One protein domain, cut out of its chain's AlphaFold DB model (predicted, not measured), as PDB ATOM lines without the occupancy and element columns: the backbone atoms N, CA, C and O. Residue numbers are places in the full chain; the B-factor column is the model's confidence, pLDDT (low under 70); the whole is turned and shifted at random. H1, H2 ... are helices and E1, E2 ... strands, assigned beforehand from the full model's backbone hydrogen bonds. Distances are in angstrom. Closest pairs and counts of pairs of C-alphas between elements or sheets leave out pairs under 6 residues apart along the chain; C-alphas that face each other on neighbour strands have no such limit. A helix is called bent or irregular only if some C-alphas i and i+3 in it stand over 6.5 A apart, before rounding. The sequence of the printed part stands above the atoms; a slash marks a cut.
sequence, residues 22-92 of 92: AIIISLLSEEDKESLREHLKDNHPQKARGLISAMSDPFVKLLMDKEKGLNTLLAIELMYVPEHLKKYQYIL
ATOM      1  N   ALA A  22      32.515 -10.619 -21.349       88.50
ATOM      2  CA  ALA A  22      31.846  -9.341 -21.518       88.50
ATOM      3  C   ALA A  22      30.406  -9.555 -21.978       88.50
ATOM      4  O   ALA A  22      30.069 -10.594 -22.542       88.50
ATOM      5  N   ILE A  23      29.554  -8.560 -21.760       90.19
ATOM      6  CA  ILE A  23      28.244  -8.495 -22.411       90.19
ATOM      7  C   ILE A  23      28.288  -7.448 -23.516       90.19
ATOM      8  O   ILE A  23      28.951  -6.417 -23.384       90.19
ATOM      9  N   ILE A  24      27.549  -7.693 -24.593       87.94
ATOM     10  CA  ILE A  24      27.384  -6.730 -25.681       87.94
ATOM     11  C   ILE A  24      26.148  -5.878 -25.377       87.94
ATOM     12  O   ILE A  24      25.016  -6.343 -25.484       87.94
ATOM     13  N   ILE A  25      26.364  -4.614 -25.013       87.44
ATOM     14  CA  ILE A  25      25.318  -3.663 -24.605       87.44
ATOM     15  C   ILE A  25      24.308  -3.429 -25.735       87.44
ATOM     16  O   ILE A  25      23.115  -3.277 -25.482       87.44
ATOM     17  N   SER A  26      24.759  -3.421 -26.993       82.50
ATOM     18  CA  SER A  26      23.876  -3.200 -28.145       82.50
ATOM     19  C   SER A  26      22.866  -4.331 -28.384       82.50
ATOM     20  O   SER A  26      21.891  -4.104 -29.098       82.50
ATOM     21  N   LEU A  27      23.070  -5.510 -27.782       86.00
ATOM     22  CA  LEU A  27      22.162  -6.660 -27.869       86.00
ATOM     23  C   LEU A  27      21.169  -6.743 -26.700       86.00
ATOM     24  O   LEU A  27      20.277  -7.588 -26.728       86.00
ATOM     25  N   LEU A  28      21.317  -5.896 -25.681       87.94
ATOM     26  CA  LEU A  28      20.390  -5.849 -24.554       87.94
ATOM     27  C   LEU A  28      19.045  -5.240 -24.976       87.94
ATOM     28  O   LEU A  28      18.989  -4.364 -25.846       87.94
ATOM     29  N   SER A  29      17.969  -5.675 -24.319       90.69
ATOM     30  CA  SER A  29      16.673  -4.995 -24.385       90.69
ATOM     31  C   SER A  29      16.764  -3.606 -23.738       90.69
ATOM     32  O   SER A  29      17.686  -3.329 -22.972       90.69
ATOM     33  N   GLU A  30      15.811  -2.717 -24.020       90.12
ATOM     34  CA  GLU A  30      15.782  -1.393 -23.376       90.12
ATOM     35  C   GLU A  30      15.621  -1.496 -21.847       90.12
ATOM     36  O   GLU A  30      16.266  -0.753 -21.113       90.12
ATOM     37  N   GLU A  31      14.848  -2.474 -21.363       93.00
ATOM     38  CA  GLU A  31      14.694  -2.764 -19.929       93.00
ATOM     39  C   GLU A  31      16.024  -3.193 -19.288       93.00
ATOM     40  O   GLU A  31      16.429  -2.659 -18.255       93.00
ATOM     41  N   ASP A  32      16.748  -4.111 -19.936       93.38
ATOM     42  CA  ASP A  32      18.046  -4.594 -19.458       93.38
ATOM     43  C   ASP A  32      19.121  -3.490 -19.521       93.38
ATOM     44  O   ASP A  32      20.004  -3.430 -18.661       93.38
ATOM     45  N   LYS A  33      19.052  -2.584 -20.509       91.44
ATOM     46  CA  LYS A  33      19.938  -1.407 -20.590       91.44
ATOM     47  C   LYS A  33      19.700  -0.441 -19.441       91.44
ATOM     48  O   LYS A  33      20.677   0.050 -18.876       91.44
ATOM     49  N   GLU A  34      18.445  -0.164 -19.096       92.06
ATOM     50  CA  GLU A  34      18.142   0.726 -17.975       92.06
ATOM     51  C   GLU A  34      18.571   0.086 -16.650       92.06
ATOM     52  O   GLU A  34      19.250   0.732 -15.855       92.06
ATOM     53  N   SER A  35      18.325  -1.216 -16.465       93.44
ATOM     54  CA  SER A  35      18.810  -1.935 -15.282       93.44
ATOM     55  C   SER A  35      20.341  -1.906 -15.162       93.44
ATOM     56  O   SER A  35      20.887  -1.624 -14.091       93.44
ATOM     57  N   LEU A  36      21.063  -2.124 -16.270       93.06
ATOM     58  CA  LEU A  36      22.522  -1.987 -16.308       93.06
ATOM     59  C   LEU A  36      22.956  -0.560 -15.952       93.06
ATOM     60  O   LEU A  36      23.923  -0.372 -15.214       93.06
ATOM     61  N   ARG A  37      22.256   0.451 -16.467       91.38
ATOM     62  CA  ARG A  37      22.564   1.861 -16.225       91.38
ATOM     63  C   ARG A  37      22.406   2.232 -14.754       91.38
ATOM     64  O   ARG A  37      23.310   2.869 -14.210       91.38
ATOM     65  N   GLU A  38      21.306   1.837 -14.121       94.25
ATOM     66  CA  GLU A  38      21.078   2.044 -12.688       94.25
ATOM     67  C   GLU A  38      22.151   1.330 -11.862       94.25
ATOM     68  O   GLU A  38      22.827   1.958 -11.046       94.25
ATOM     69  N   HIS A  39      22.420   0.056 -12.166       94.69
ATOM     70  CA  HIS A  39      23.449  -0.713 -11.473       94.69
ATOM     71  C   HIS A  39      24.832  -0.049 -11.555       94.69
ATOM     72  O   HIS A  39      25.526   0.075 -10.542       94.69
ATOM     73  N   LEU A  40      25.229   0.411 -12.746       94.06
ATOM     74  CA  LEU A  40      26.499   1.104 -12.954       94.06
ATOM     75  C   LEU A  40      26.536   2.459 -12.249       94.06
ATOM     76  O   LEU A  40      27.582   2.839 -11.731       94.06
ATOM     77  N   LYS A  41      25.430   3.202 -12.225       93.38
ATOM     78  CA  LYS A  41      25.355   4.493 -11.535       93.38
ATOM     79  C   LYS A  41      25.590   4.333 -10.032       93.38
ATOM     80  O   LYS A  41      26.338   5.129  -9.466       93.38
ATOM     81  N   ASP A  42      25.012   3.297  -9.435       94.94
ATOM     82  CA  ASP A  42      25.038   3.092  -7.986       94.94
ATOM     83  C   ASP A  42      26.321   2.397  -7.511       94.94
ATOM     84  O   ASP A  42      26.882   2.768  -6.481       94.94
ATOM     85  N   ASN A  43      26.832   1.425  -8.278       94.81
ATOM     86  CA  ASN A  43      27.959   0.580  -7.859       94.81
ATOM     87  C   ASN A  43      29.284   0.945  -8.549       94.81
ATOM     88  O   ASN A  43      30.364   0.745  -7.988       94.81
ATOM     89  N   HIS A  44      29.231   1.497  -9.767       94.31
ATOM     90  CA  HIS A  44      30.405   1.740 -10.614       94.31
ATOM     91  C   HIS A  44      30.359   3.105 -11.332       94.31
ATOM     92  O   HIS A  44      30.505   3.173 -12.561       94.31
ATOM     93  N   PRO A  45      30.204   4.229 -10.604       92.12
ATOM     94  CA  PRO A  45      29.904   5.536 -11.199       92.12
ATOM     95  C   PRO A  45      30.981   6.027 -12.177       92.12
ATOM     96  O   PRO A  45      30.679   6.744 -13.130       92.12
ATOM     97  N   GLN A  46      32.242   5.626 -11.982       93.00
ATOM     98  CA  GLN A  46      33.326   5.926 -12.923       93.00
ATOM     99  C   GLN A  46      33.122   5.223 -14.273       93.00
ATOM    100  O   GLN A  46      33.274   5.854 -15.320       93.00
ATOM    101  N   LYS A  47      32.714   3.946 -14.261       91.19
ATOM    102  CA  LYS A  47      32.419   3.179 -15.479       91.19
ATOM    103  C   LYS A  47      31.170   3.725 -16.171       91.19
ATOM    104  O   LYS A  47      31.193   3.893 -17.386       91.19
ATOM    105  N   ALA A  48      30.138   4.094 -15.406       90.25
ATOM    106  CA  ALA A  48      28.939   4.752 -15.932       90.25
ATOM    107  C   ALA A  48      29.278   6.055 -16.677       90.25
ATOM    108  O   ALA A  48      28.848   6.254 -17.812       90.25
ATOM    109  N   ARG A  49      30.102   6.926 -16.075       90.69
ATOM    110  CA  ARG A  49      30.569   8.166 -16.719       90.69
ATOM    111  C   ARG A  49      31.382   7.891 -17.981       90.69
ATOM    112  O   ARG A  49      31.159   8.556 -18.986       90.69
ATOM    113  N   GLY A  50      32.286   6.910 -17.940       89.81
ATOM    114  CA  GLY A  50      33.073   6.501 -19.104       89.81
ATOM    115  C   GLY A  50      32.196   6.029 -20.266       89.81
ATOM    116  O   GLY A  50      32.398   6.460 -21.397       89.81
ATOM    117  N   LEU A  51      31.173   5.220 -19.978       87.31
ATOM    118  CA  LEU A  51      30.198   4.756 -20.970       87.31
ATOM    119  C   LEU A  51      29.388   5.900 -21.578       87.31
ATOM    120  O   LEU A  51      29.274   5.981 -22.797       87.31
ATOM    121  N   ILE A  52      28.874   6.809 -20.746       87.38
ATOM    122  CA  ILE A  52      28.137   7.990 -21.219       87.38
ATOM    123  C   ILE A  52      29.038   8.858 -22.104       87.38
ATOM    124  O   ILE A  52      28.616   9.271 -23.181       87.38
ATOM    125  N   SER A  53      30.285   9.087 -21.683       88.81
ATOM    126  CA  SER A  53      31.258   9.858 -22.457       88.81
ATOM    127  C   SER A  53      31.533   9.206 -23.813       88.81
ATOM    128  O   SER A  53      31.466   9.888 -24.831       88.81
ATOM    129  N   ALA A  54      31.780   7.894 -23.842       86.69
ATOM    130  CA  ALA A  54      32.022   7.152 -25.078       86.69
ATOM    131  C   ALA A  54      30.805   7.189 -26.012       86.69
ATOM    132  O   ALA A  54      30.951   7.423 -27.204       86.69
ATOM    133  N   MET A  55      29.592   7.024 -25.481       82.62
ATOM    134  CA  MET A  55      28.363   7.087 -26.278       82.62
ATOM    135  C   MET A  55      28.035   8.494 -26.792       82.62
ATOM    136  O   MET A  55      27.347   8.632 -27.801       82.62
ATOM    137  N   SER A  56      28.489   9.534 -26.092       85.81
ATOM    138  CA  SER A  56      28.317  10.921 -26.527       85.81
ATOM    139  C   SER A  56      29.305  11.344 -27.616       85.81
ATOM    140  O   SER A  56      29.100  12.383 -28.242       85.81
ATOM    141  N   ASP A  57      30.352  10.550 -27.857       87.38
ATOM    142  CA  ASP A  57      31.364  10.840 -28.862       87.38
ATOM    143  C   ASP A  57      30.779  10.664 -30.284       87.38
ATOM    144  O   ASP A  57      30.341   9.564 -30.651       87.38
ATOM    145  N   PRO A  58      30.764  11.722 -31.120       86.50
ATOM    146  CA  PRO A  58      30.268  11.647 -32.493       86.50
ATOM    147  C   PRO A  58      30.990  10.606 -33.358       86.50
ATOM    148  O   PRO A  58      30.371  10.020 -34.246       86.50
ATOM    149  N   PHE A  59      32.278  10.358 -33.109       86.19
ATOM    150  CA  PHE A  59      33.056   9.350 -33.822       86.19
ATOM    151  C   PHE A  59      32.623   7.941 -33.425       86.19
ATOM    152  O   PHE A  59      32.396   7.102 -34.290       86.19
ATOM    153  N   VAL A  60      32.412   7.689 -32.132       83.38
ATOM    154  CA  VAL A  60      31.865   6.404 -31.664       83.38
ATOM    155  C   VAL A  60      30.468   6.180 -32.240       83.38
ATOM    156  O   VAL A  60      30.173   5.090 -32.729       83.38
ATOM    157  N   LYS A  61      29.631   7.222 -32.281       82.62
ATOM    158  CA  LYS A  61      28.313   7.155 -32.921       82.62
ATOM    159  C   LYS A  61      28.410   6.784 -34.405       82.62
ATOM    160  O   LYS A  61      27.634   5.954 -34.862       82.62
ATOM    161  N   LEU A  62      29.376   7.348 -35.134       85.19
ATOM    162  CA  LEU A  62      29.650   6.991 -36.530       85.19
ATOM    163  C   LEU A  62      30.114   5.532 -36.668       85.19
ATOM    164  O   LEU A  62      29.665   4.833 -37.566       85.19
ATOM    165  N   LEU A  63      30.977   5.046 -35.770       84.50
ATOM    166  CA  LEU A  63      31.463   3.659 -35.782       84.50
ATOM    167  C   LEU A  63      30.364   2.626 -35.492       84.50
ATOM    168  O   LEU A  63      30.443   1.492 -35.978       84.50
ATOM    169  N   MET A  64      29.374   2.998 -34.684       81.00
ATOM    170  CA  MET A  64      28.221   2.165 -34.329       81.00
ATOM    171  C   MET A  64      27.082   2.240 -35.355       81.00
ATOM    172  O   MET A  64      26.127   1.469 -35.257       81.00
ATOM    173  N   ASP A  65      27.154   3.163 -36.317       80.31
ATOM    174  CA  ASP A  65      26.132   3.324 -37.345       80.31
ATOM    175  C   ASP A  65      26.006   2.050 -38.198       80.31
ATOM    176  O   ASP A  65      27.004   1.477 -38.647       80.31
ATOM    177  N   LYS A  66      24.769   1.586 -38.402       74.19
ATOM    178  CA  LYS A  66      24.487   0.325 -39.106       74.19
ATOM    179  C   LYS A  66      24.606   0.435 -40.628       74.19
ATOM    180  O   LYS A  66      24.762  -0.591 -41.280       74.19
ATOM    181  N   GLU A  67      24.497   1.637 -41.192       76.06
ATOM    182  CA  GLU A  67      24.505   1.858 -42.643       76.06
ATOM    183  C   GLU A  67      25.875   2.312 -43.149       76.06
ATOM    184  O   GLU A  67      26.302   1.916 -44.232       76.06
ATOM    185  N   LYS A  68      26.561   3.161 -42.377       75.81
ATOM    186  CA  LYS A  68      27.812   3.827 -42.772       75.81
ATOM    187  C   LYS A  68      28.983   3.548 -41.830       75.81
ATOM    188  O   LYS A  68      30.097   3.981 -42.120       75.81
ATOM    189  N   GLY A  69      28.735   2.878 -40.708       75.69
ATOM    190  CA  GLY A  69      29.734   2.577 -39.687       75.69
ATOM    191  C   GLY A  69      30.387   1.208 -39.851       75.69
ATOM    192  O   GLY A  69      30.148   0.473 -40.806       75.69
ATOM    193  N   LEU A  70      31.210   0.842 -38.866       81.12
ATOM    194  CA  LEU A  70      31.866  -0.469 -38.806       81.12
ATOM    195  C   LEU A  70      30.981  -1.544 -38.154       81.12
ATOM    196  O   LEU A  70      31.467  -2.630 -37.847       81.12
ATOM    197  N   ASN A  71      29.699  -1.240 -37.908       71.94
ATOM    198  CA  ASN A  71      28.775  -2.092 -37.158       71.94
ATOM    199  C   ASN A  71      29.377  -2.547 -35.809       71.94
ATOM    200  O   ASN A  71      29.268  -3.704 -35.401       71.94
ATOM    201  N   THR A  72      30.085  -1.624 -35.149       76.69
ATOM    202  CA  THR A  72      30.867  -1.926 -33.946       76.69
ATOM    203  C   THR A  72      29.940  -2.246 -32.778       76.69
ATOM    204  O   THR A  72      28.973  -1.527 -32.516       76.69
ATOM    205  N   LEU A  73      30.253  -3.310 -32.041       80.31
ATOM    206  CA  LEU A  73      29.495  -3.728 -30.867       80.31
ATOM    207  C   LEU A  73      30.096  -3.104 -29.607       80.31
ATOM    208  O   LEU A  73      31.275  -3.282 -29.309       80.31
ATOM    209  N   LEU A  74      29.272  -2.373 -28.856       85.69
ATOM    210  CA  LEU A  74      29.673  -1.819 -27.570       85.69
ATOM    211  C   LEU A  74      29.594  -2.922 -26.513       85.69
ATOM    212  O   LEU A  74      28.524  -3.494 -26.310       85.69
ATOM    213  N   ALA A  75      30.707  -3.203 -25.841       88.25
ATOM    214  CA  ALA A  75      30.791  -4.238 -24.819       88.25
ATOM    215  C   ALA A  75      31.191  -3.668 -23.453       88.25
ATOM    216  O   ALA A  75      31.849  -2.631 -23.359       88.25
ATOM    217  N   ILE A  76      30.804  -4.367 -22.389       89.50
ATOM    218  CA  ILE A  76      31.232  -4.085 -21.019       89.50
ATOM    219  C   ILE A  76      31.660  -5.378 -20.330       89.50
ATOM    220  O   ILE A  76      31.017  -6.417 -20.469       89.50
ATOM    221  N   GLU A  77      32.771  -5.306 -19.600       90.56
ATOM    222  CA  GLU A  77      33.333  -6.433 -18.856       90.56
ATOM    223  C   GLU A  77      32.344  -6.959 -17.809       90.56
ATOM    224  O   GLU A  77      31.699  -6.182 -17.099       90.56
ATOM    225  N   LEU A  78      32.283  -8.285 -17.667       89.44
ATOM    226  CA  LEU A  78      31.317  -8.981 -16.811       89.44
ATOM    227  C   LEU A  78      31.385  -8.562 -15.333       89.44
ATOM    228  O   LEU A  78      30.397  -8.680 -14.612       89.44
ATOM    229  N   MET A  79      32.543  -8.077 -14.870       89.88
ATOM    230  CA  MET A  79      32.745  -7.641 -13.483       89.88
ATOM    231  C   MET A  79      31.905  -6.417 -13.088       89.88
ATOM    232  O   MET A  79      31.717  -6.186 -11.901       89.88
ATOM    233  N   TYR A  80      31.413  -5.649 -14.065       90.62
ATOM    234  CA  TYR A  80      30.587  -4.455 -13.845       90.62
ATOM    235  C   TYR A  80      29.094  -4.703 -14.101       90.62
ATOM    236  O   TYR A  80      28.309  -3.755 -14.159       90.62
ATOM    237  N   VAL A  81      28.707  -5.957 -14.339       91.19
ATOM    238  CA  VAL A  81      27.371  -6.347 -14.797       91.19
ATOM    239  C   VAL A  81      26.600  -7.008 -13.647       91.19
ATOM    240  O   VAL A  81      27.140  -7.918 -13.008       91.19
ATOM    241  N   PRO A  82      25.332  -6.626 -13.400       91.75
ATOM    242  CA  PRO A  82      24.509  -7.274 -12.383       91.75
ATOM    243  C   PRO A  82      24.189  -8.727 -12.765       91.75
ATOM    244  O   PRO A  82      24.075  -9.066 -13.942       91.75
ATOM    245  N   GLU A  83      23.989  -9.596 -11.770       90.12
ATOM    246  CA  GLU A  83      23.915 -11.050 -11.998       90.12
ATOM    247  C   GLU A  83      22.864 -11.493 -13.019       90.12
ATOM    248  O   GLU A  83      23.133 -12.340 -13.871       90.12
ATOM    249  N   HIS A  84      21.679 -10.886 -12.993       88.75
ATOM    250  CA  HIS A  84      20.585 -11.245 -13.895       88.75
ATOM    251  C   HIS A  84      20.892 -10.961 -15.381       88.75
ATOM    252  O   HIS A  84      20.261 -11.553 -16.259       88.75
ATOM    253  N   LEU A  85      21.880 -10.104 -15.675       90.75
ATOM    254  CA  LEU A  85      22.329  -9.785 -17.035       90.75
ATOM    255  C   LEU A  85      23.501 -10.652 -17.507       90.75
ATOM    256  O   LEU A  85      23.805 -10.665 -18.700       90.75
ATOM    257  N   LYS A  86      24.130 -11.446 -16.632       89.19
ATOM    258  CA  LYS A  86      25.245 -12.326 -17.030       89.19
ATOM    259  C   LYS A  86      24.830 -13.471 -17.954       89.19
ATOM    260  O   LYS A  86      25.681 -14.076 -18.598       89.19
ATOM    261  N   LYS A  87      23.525 -13.720 -18.106       86.94
ATOM    262  CA  LYS A  87      22.970 -14.603 -19.147       86.94
ATOM    263  C   LYS A  87      23.364 -14.181 -20.574       86.94
ATOM    264  O   LYS A  87      23.365 -15.023 -21.462       86.94
ATOM    265  N   TYR A  88      23.729 -12.911 -20.780       84.25
ATOM    266  CA  TYR A  88      24.196 -12.369 -22.061       84.25
ATOM    267  C   TYR A  88      25.725 -12.388 -22.218       84.25
ATOM    268  O   TYR A  88      26.261 -11.627 -23.022       84.25
ATOM    269  N   GLN A  89      26.450 -13.179 -21.421       86.44
ATOM    270  CA  GLN A  89      27.909 -13.224 -21.496       86.44
ATOM    271  C   GLN A  89      28.410 -13.822 -22.815       86.44
ATOM    272  O   GLN A  89      27.920 -14.847 -23.287       86.44
ATOM    273  N   TYR A  90      29.456 -13.204 -23.348       77.00
ATOM    274  CA  TYR A  90      30.244 -13.680 -24.472       77.00
ATOM    275  C   TYR A  90      31.710 -13.764 -24.050       77.00
ATOM    276  O   TYR A  90      32.190 -12.964 -23.244       77.00
ATOM    277  N   ILE A  91      32.420 -14.744 -24.606       70.00
ATOM    278  CA  ILE A  91      33.878 -14.821 -24.534       70.00
ATOM    279  C   ILE A  91      34.384 -14.144 -25.809       70.00
ATOM    280  O   ILE A  91      34.188 -14.680 -26.900       70.00
ATOM    281  N   LEU A  92      34.927 -12.933 -25.656       60.12
ATOM    282  CA  LEU A  92      35.555 -12.140 -26.719       60.12
ATOM    283  C   LEU A  92      37.047 -12.401 -26.723       60.12
ATOM    284  O   LEU A  92      37.591 -12.328 -25.596       60.12
TER     285      LEU A  92
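AT A GLANCE: This is residues 22 to 92 of the 92 residues of an uncharacterized protein of Gammaproteobacteria bacterium (UniProt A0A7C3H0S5). A small sheet of three short strands, E2, E1 and E3, lies at one side of an open frame of three helices joined end to end: H1 and H2 meet in a V, H3 turns off at the far end of H2, and residues 65 to 74 lead back to the sheet. H4, a short helix, only grazes the sheet. The printed part has 71 residues with four named helices and three named strands, in the chain order E1, H1, H2, H3, E2, H4, E3; the sheet's order is E2, E1, E3, antiparallel, and the class is mostly helix. The whole is compact, with a radius of gyration of the C-alphas of 12.2 A and spans of 34 by 23 by 22 A.

HOW THE PARTS SIT: In the sheet, E1, residues 22 to 24, is the inner strand between the edge strands E2, residues 75 to 77, and E3, residues 89 to 91. E2 and E1 are antiparallel at 157 degrees, with N 23 and O 76 2.9 A apart, within hydrogen-bond range. E1 and E3 are antiparallel at 113 degrees, with N 90 and O 22 2.8 A apart, also within range. H4, residues 83 to 88, is on the sheet but only grazes it with residues 85 to 88; the closest C-alphas of E1 and H4, Ile 23 and Tyr 88, are 5.6 A apart. E2, H4 and E3 form a split strand-helix-strand unit, two strands running the same way with E1 between them, and its crossover is right-handed. H1, residues 30 to 43, is close to but not clearly touching H4, the closest C-alphas being Asp 32 and Leu 85, 7.2 A. H1 and H2, residues 45 to 56, form a helical hairpin, opposite ways at a steep tilt of 45 degrees; residues 37 to 41 of H1 touch residues 47 to 48 of H2, the closest C-alphas being Leu 40 and Ala 48, 5.3 A. H3, residues 58 to 64, is about perpendicular to H2 at 88 degrees and close but not clearly touching, with the closest C-alphas, Ala 54 and Val 60, 6.6 A apart. H1, H2 and H3 are not on the sheet. Every O i to N i+4 pair is within hydrogen-bond range in H1, H2 and H3; in H4 0 of 2 are, and 2 of 3 O i to N i+3 pairs.

IN THESE COORDINATES: E1 begins at C-alpha 22 (31.846, -9.341, -21.518). H1, residues 30 to 43, is 19.8 A long and H2, residues 45 to 56, is 16.3 A; H3, residues 58 to 64, is 9.9 A and H4, residues 83 to 88, is 10.2 A. H4 is irregular, but only just: C-alphas 84 and 87 are 6.7 A apart. The strands E1, E2 and E3 measure 6.6, 6.8 and 6.9 A. H2 ends at C-alpha 56 (28.317, 10.921, -26.527) and E3 at C-alpha 91 (33.878, -14.821, -24.534).

THE WHOLE: The two C-alphas farthest apart, those of Asn 43 and Lys 68, are 35.1 A apart, while the first and last printed C-alphas are 7.0 A apart. The printed part has no cut and no long link; the link from H3 to E2, 10 residues, is short and the others are tight. The mean pLDDT of the printed part is 86.8, and residue 92, the chain's last, is under 70.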